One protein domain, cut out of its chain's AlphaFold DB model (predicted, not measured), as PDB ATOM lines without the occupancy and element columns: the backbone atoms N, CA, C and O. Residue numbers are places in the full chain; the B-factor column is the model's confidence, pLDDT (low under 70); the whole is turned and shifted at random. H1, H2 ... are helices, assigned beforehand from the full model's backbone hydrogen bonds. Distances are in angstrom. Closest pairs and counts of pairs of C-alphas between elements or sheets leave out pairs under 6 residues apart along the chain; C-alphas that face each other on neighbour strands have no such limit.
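Overview. This is residues 31 to 47 and 63 to 96 of the 134 residues of an uncharacterized protein of Paracoccus aeridis (UniProt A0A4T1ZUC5). With little regular structure, the model is a small body, where the short helices H1 and H3 pack together among loops, and a long arm, residues 63 to 78, that sticks out from it with H2 at its far end. The printed part has 51 residues with three named helices, in the order H1, H2, H3, and no named strand. The class is all helix, but under half of the residues are in named elements. The whole is extended, with a radius of gyration of the C-alphas of 15.2 A and spans of 43 by 23 by 19 A.

Along the chain. H1, residues 33 to 38, is 8.5 A long and begins at C-alpha 33, (251.074, 164.412, 239.874). H3 is residues 86 to 89 and ends at C-alpha 89, (246.996, 154.829, 234.624). H2 is residues 63 to 66.

Arrangement. H1 and H3 touch; their closest C-alphas, of Ala 38 and Leu 87, are 4.9 A apart. H2 is apart from H1 and from H3. Each O i to N i+4 pair in H1 is within hydrogen-bond range; H2 and H3 are too short for such a pair.

Size, cuts and confidence. Residues 48 to 62 are not printed, and C-alphas 47 and 63 are 24.7 A apart across this cut. The link from H2 to H3, 19 residues, is long. Residues 94 to 96 have pLDDT under 70.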
ATOM      1  N   ARG A  31     246.589 170.033 242.505       76.06
ATOM      2  CA  ARG A  31     246.486 168.733 241.823       76.06
ATOM      3  C   ARG A  31     247.700 167.846 242.093       76.06
ATOM      4  O   ARG A  31     248.855 168.280 241.985       76.06
ATOM      5  N   THR A  32     247.419 166.574 242.357       75.44
ATOM      6  CA  THR A  32     248.422 165.510 242.454       75.44
ATOM      7  C   THR A  32     249.145 165.317 241.113       75.44
ATOM      8  O   THR A  32     248.583 165.636 240.058       75.44
ATOM      9  N   PRO A  33     250.372 164.771 241.108       76.62
ATOM     10  CA  PRO A  33     251.074 164.412 239.874       76.62
ATOM     11  C   PRO A  33     250.247 163.513 238.948       76.62
ATOM     12  O   PRO A  33     250.190 163.775 237.752       76.62
ATOM     13  N   ALA A  34     249.512 162.543 239.502       76.75
ATOM     14  CA  ALA A  34     248.629 161.673 238.720       76.75
ATOM     15  C   ALA A  34     247.478 162.434 238.047       76.75
ATOM     16  O   ALA A  34     247.167 162.166 236.895       76.75
ATOM     17  N   GLN A  35     246.869 163.414 238.723       82.56
ATOM     18  CA  GLN A  35     245.844 164.265 238.101       82.56
ATOM     19  C   GLN A  35     246.439 165.115 236.974       82.56
ATOM     20  O   GLN A  35     245.868 165.191 235.896       82.56
ATOM     21  N   LYS A  36     247.627 165.691 237.186       81.62
ATOM     22  CA  LYS A  36     248.324 166.466 236.146       81.62
ATOM     23  C   LYS A  36     248.694 165.609 234.936       81.62
ATOM     24  O   LYS A  36     248.579 166.080 233.812       81.62
ATOM     25  N   ALA A  37     249.122 164.370 235.162       79.25
ATOM     26  CA  ALA A  37     249.453 163.424 234.104       79.25
ATOM     27  C   ALA A  37     248.203 162.864 233.399       79.25
ATOM     28  O   ALA A  37     248.244 162.651 232.194       79.25
ATOM     29  N   ALA A  38     247.082 162.694 234.104       83.31
ATOM     30  CA  ALA A  38     245.806 162.299 233.505       83.31
ATOM     31  C   ALA A  38     245.196 163.387 232.608       83.31
ATOM     32  O   ALA A  38     244.523 163.069 231.633       83.31
ATOM     33  N   ASP A  39     245.450 164.659 232.925       83.69
ATOM     34  CA  ASP A  39     245.015 165.812 232.128       83.69
ATOM     35  C   ASP A  39     245.993 166.153 230.985       83.69
ATOM     36  O   ASP A  39     245.729 167.052 230.181       83.69
ATOM     37  N   ALA A  40     247.155 165.491 230.924       82.00
ATOM     38  CA  ALA A  40     248.178 165.794 229.937       82.00
ATOM     39  C   ALA A  40     247.732 165.379 228.520       82.00
ATOM     40  O   ALA A  40     247.081 164.342 228.347       82.00
ATOM     41  N   PRO A  41     248.114 166.138 227.475       77.69
ATOM     42  CA  PRO A  41     247.898 165.720 226.095       77.69
ATOM     43  C   PRO A  41     248.525 164.340 225.846       77.69
ATOM     44  O   PRO A  41     249.729 164.169 226.019       77.69
ATOM     45  N   GLY A  42     247.705 163.363 225.450       76.69
ATOM     46  CA  GLY A  42     248.144 161.981 225.228       76.69
ATOM     47  C   GLY A  42     247.970 161.036 226.421       76.69
ATOM     48  O   GLY A  42     248.427 159.899 226.346       76.69
ATOM     49  N   ALA A  43     247.304 161.457 227.503       81.94
ATOM     50  CA  ALA A  43     246.926 160.553 228.586       81.94
ATOM     51  C   ALA A  43     246.049 159.402 228.061       81.94
ATOM     52  O   ALA A  43     244.982 159.626 227.484       81.94
ATOM     53  N   ILE A  44     246.508 158.161 228.251       78.75
ATOM     54  CA  ILE A  44     245.835 156.982 227.705       78.75
ATOM     55  C   ILE A  44     244.792 156.455 228.693       78.75
ATOM     56  O   ILE A  44     245.100 155.998 229.799       78.75
ATOM     57  N   VAL A  45     243.538 156.513 228.254       82.44
ATOM     58  CA  VAL A  45     242.407 155.788 228.836       82.44
ATOM     59  C   VAL A  45     242.326 154.443 228.129       82.44
ATOM     60  O   VAL A  45     242.411 154.425 226.906       82.44
ATOM     61  N   ASP A  46     242.157 153.359 228.888       81.38
ATOM     62  CA  ASP A  46     241.943 152.013 228.342       81.38
ATOM     63  C   ASP A  46     242.948 151.630 227.228       81.38
ATOM     64  O   ASP A  46     242.587 151.552 226.050       81.38
ATOM     65  N   PRO A  47     244.245 151.479 227.564       80.06
ATOM     66  CA  PRO A  47     245.276 151.196 226.573       80.06
ATOM     67  C   PRO A  47     244.957 149.909 225.815       80.06
ATOM     68  O   PRO A  47     244.520 148.923 226.405       80.06
ATOM     69  N   PRO A  63     266.191 138.809 222.359       82.94
ATOM     70  CA  PRO A  63     265.510 138.134 221.250       82.94
ATOM     71  C   PRO A  63     265.178 136.658 221.511       82.94
ATOM     72  O   PRO A  63     264.187 136.136 221.006       82.94
ATOM     73  N   ALA A  64     266.005 135.977 222.311       82.25
ATOM     74  CA  ALA A  64     265.777 134.585 222.686       82.25
ATOM     75  C   ALA A  64     264.521 134.415 223.559       82.25
ATOM     76  O   ALA A  64     263.816 133.418 223.429       82.25
ATOM     77  N   ILE A  65     264.224 135.398 224.417       80.06
ATOM     78  CA  ILE A  65     263.047 135.382 225.287       80.06
ATOM     79  C   ILE A  65     261.811 135.798 224.496       80.06
ATOM     80  O   ILE A  65     260.817 135.072 224.517       80.06
ATOM     81  N   THR A  66     261.874 136.894 223.735       80.75
ATOM     82  CA  THR A  66     260.717 137.387 222.967       80.75
ATOM     83  C   THR A  66     260.234 136.380 221.920       80.75
ATOM     84  O   THR A  66     259.030 136.234 221.737       80.75
ATOM     85  N   GLY A  67     261.140 135.613 221.302       81.38
ATOM     86  CA  GLY A  67     260.782 134.537 220.370       81.38
ATOM     87  C   GLY A  67     260.182 133.282 221.019       81.38
ATOM     88  O   GLY A  67     259.608 132.453 220.317       81.38
ATOM     89  N   SER A  68     260.307 133.123 222.341       83.56
ATOM     90  CA  SER A  68     259.804 131.949 223.072       83.56
ATOM     91  C   SER A  68     258.399 132.138 223.658       83.56
ATOM     92  O   SER A  68     257.748 131.158 224.024       83.56
ATOM     93  N   VAL A  69     257.911 133.382 223.741       81.50
ATOM     94  CA  VAL A  69     256.607 133.696 224.338       81.50
ATOM     95  C   VAL A  69     255.495 133.518 223.304       81.50
ATOM     96  O   VAL A  69     255.413 134.249 222.319       81.50
ATOM     97  N   ASN A  70     254.588 132.571 223.553       84.44
ATOM     98  CA  ASN A  70     253.369 132.413 222.761       84.44
ATOM     99  C   ASN A  70     252.280 133.387 223.240       84.44
ATOM    100  O   ASN A  70     251.524 133.050 224.148       84.44
ATOM    101  N   LEU A  71     252.164 134.547 222.590       78.31
ATOM    102  CA  LEU A  71     251.149 135.572 222.889       78.31
ATOM    103  C   LEU A  71     249.690 135.099 222.737       78.31
ATOM    104  O   LEU A  71     248.794 135.748 223.262       78.31
ATOM    105  N   ALA A  72     249.433 133.986 222.042       81.50
ATOM    106  CA  ALA A  72     248.084 133.442 221.848       81.50
ATOM    107  C   ALA A  72     247.644 132.463 222.954       81.50
ATOM    108  O   ALA A  72     246.588 131.842 222.842       81.50
ATOM    109  N   HIS A  73     248.457 132.262 223.994       84.25
ATOM    110  CA  HIS A  73     248.124 131.352 225.085       84.25
ATOM    111  C   HIS A  73     247.006 131.930 225.971       84.25
ATOM    112  O   HIS A  73     247.103 133.068 226.411       84.25
ATOM    113  N   GLU A  74     245.987 131.131 226.307       80.06
ATOM    114  CA  GLU A  74     244.794 131.577 227.060       80.06
ATOM    115  C   GLU A  74     245.112 132.196 228.429       80.06
ATOM    116  O   GLU A  74     244.383 133.053 228.918       80.06
ATOM    117  N   ALA A  75     246.208 131.764 229.057       80.12
ATOM    118  CA  ALA A  75     246.662 132.315 230.337       80.12
ATOM    119  C   ALA A  75     247.310 133.709 230.225       80.12
ATOM    120  O   ALA A  75     247.587 134.327 231.251       80.12
ATOM    121  N   ILE A  76     247.598 134.192 229.013       78.50
ATOM    122  CA  ILE A  76     248.092 135.549 228.804       78.50
ATOM    123  C   ILE A  76     246.874 136.458 228.702       78.50
ATOM    124  O   ILE A  76     246.169 136.470 227.694       78.50
ATOM    125  N   ASP A  77     246.635 137.227 229.761       75.69
ATOM    126  CA  ASP A  77     245.715 138.353 229.685       75.69
ATOM    127  C   ASP A  77     246.295 139.384 228.711       75.69
ATOM    128  O   ASP A  77     247.349 139.979 228.954       75.69
ATOM    129  N   ALA A  78     245.612 139.564 227.584       73.88
ATOM    130  CA  ALA A  78     246.029 140.488 226.544       73.88
ATOM    131  C   ALA A  78     245.971 141.952 227.017       73.88
ATOM    132  O   ALA A  78     246.692 142.790 226.475       73.88
ATOM    133  N   ASN A  79     245.137 142.283 228.013       80.81
ATOM    134  CA  ASN A  79     245.007 143.650 228.505       80.81
ATOM    135  C   ASN A  79     244.619 143.720 229.992       80.81
ATOM    136  O   ASN A  79     243.478 144.061 230.319       80.81
ATOM    137  N   PRO A  80     245.585 143.547 230.909       79.38
ATOM    138  CA  PRO A  80     245.338 143.679 232.347       79.38
ATOM    139  C   PRO A  80     244.919 145.096 232.775       79.38
ATOM    140  O   PRO A  80     244.548 145.317 233.927       79.38
ATOM    141  N   ARG A  81     245.002 146.085 231.875       83.38
ATOM    142  CA  ARG A  81     244.586 147.474 232.113       83.38
ATOM    143  C   ARG A  81     243.285 147.820 231.388       83.38
ATOM    144  O   ARG A  81     242.935 149.001 231.335       83.38
ATOM    145  N   ALA A  82     242.559 146.827 230.876       84.00
ATOM    146  CA  ALA A  82     241.268 147.043 230.245       84.00
ATOM    147  C   ALA A  82     240.298 147.759 231.204       84.00
ATOM    148  O   ALA A  82     240.168 147.394 232.373       84.00
ATOM    149  N   GLY A  83     239.627 148.804 230.719       83.81
ATOM    150  CA  GLY A  83     238.646 149.579 231.486       83.81
ATOM    151  C   GLY A  83     239.235 150.539 232.527       83.81
ATOM    152  O   GLY A  83     238.490 151.116 233.323       83.81
ATOM    153  N   THR A  84     240.554 150.739 232.539       86.44
ATOM    154  CA  THR A  84     241.205 151.694 233.448       86.44
ATOM    155  C   THR A  84     241.097 153.137 232.950       86.44
ATOM    156  O   THR A  84     241.197 153.442 231.759       86.44
ATOM    157  N   THR A  85     240.922 154.063 233.891       87.75
ATOM    158  CA  THR A  85     240.908 155.506 233.615       87.75
ATOM    159  C   THR A  85     242.324 156.057 233.442       87.75
ATOM    160  O   THR A  85     243.281 155.532 234.014       87.75
ATOM    161  N   ALA A  86     242.459 157.189 232.743       85.06
ATOM    162  CA  ALA A  86     243.732 157.908 232.639       85.06
ATOM    163  C   ALA A  86     244.339 158.225 234.017       85.06
ATOM    164  O   ALA A  86     245.548 158.127 234.196       85.06
ATOM    165  N   LEU A  87     243.506 158.533 235.019       84.12
ATOM    166  CA  LEU A  87     243.965 158.816 236.379       84.12
ATOM    167  C   LEU A  87     244.574 157.595 237.068       84.12
ATOM    168  O   LEU A  87     245.636 157.715 237.676       84.12
ATOM    169  N   GLN A  88     243.927 156.433 236.966       82.62
ATOM    170  CA  GLN A  88     244.483 155.175 237.477       82.62
ATOM    171  C   GLN A  88     245.783 154.831 236.751       82.62
ATOM    172  O   GLN A  88     246.749 154.395 237.373       82.62
ATOM    173  N   ASN A  89     245.830 155.101 235.447       84.50
ATOM    174  CA  ASN A  89     246.996 154.829 234.624       84.50
ATOM    175  C   ASN A  89     248.175 155.777 234.851       84.50
ATOM    176  O   ASN A  89     249.307 155.406 234.547       84.50
ATOM    177  N   ALA A  90     247.900 156.956 235.401       83.56
ATOM    178  CA  ALA A  90     248.859 157.999 235.727       83.56
ATOM    179  C   ALA A  90     249.375 157.925 237.175       83.56
ATOM    180  O   ALA A  90     250.073 158.837 237.628       83.56
ATOM    181  N   ILE A  91     249.015 156.888 237.941       77.25
ATOM    182  CA  ILE A  91     249.554 156.701 239.289       77.25
ATOM    183  C   ILE A  91     251.054 156.417 239.185       77.25
ATOM    184  O   ILE A  91     251.472 155.319 238.833       77.25
ATOM    185  N   ASP A  92     251.855 157.416 239.541       75.06
ATOM    186  CA  ASP A  92     253.272 157.229 239.815       75.06
ATOM    187  C   ASP A  92     253.438 156.578 241.197       75.06
ATOM    188  O   ASP A  92     253.128 157.188 242.225       75.06
ATOM    189  N   LEU A  93     253.881 155.320 241.206       73.50
ATOM    190  CA  LEU A  93     254.169 154.560 242.426       73.50
ATOM    191  C   LEU A  93     255.447 155.043 243.133       73.50
ATOM    192  O   LEU A  93     255.685 154.650 244.271       73.50
ATOM    193  N   ASN A  94     256.236 155.916 242.498       66.69
ATOM    194  CA  ASN A  94     257.422 156.546 243.080       66.69
ATOM    195  C   ASN A  94     257.157 157.985 243.565       66.69
ATOM    196  O   ASN A  94     258.089 158.683 243.969       66.69
ATOM    197  N   ASP A  95     255.904 158.454 243.539       68.31
ATOM    198  CA  ASP A  95     255.554 159.792 244.015       68.31
ATOM    199  C   ASP A  95     255.689 159.881 245.545       68.31
ATOM    200  O   ASP A  95     254.846 159.389 246.300       68.31
ATOM    201  N   ALA A  96     256.724 160.582 246.016       64.00
ATOM    202  CA  ALA A  96     256.980 160.825 247.438       64.00
ATOM    203  C   ALA A  96     255.856 161.605 248.155       64.00
ATOM    204  O   ALA A  96     255.844 161.698 249.378       64.00
TER     205      ALA A  96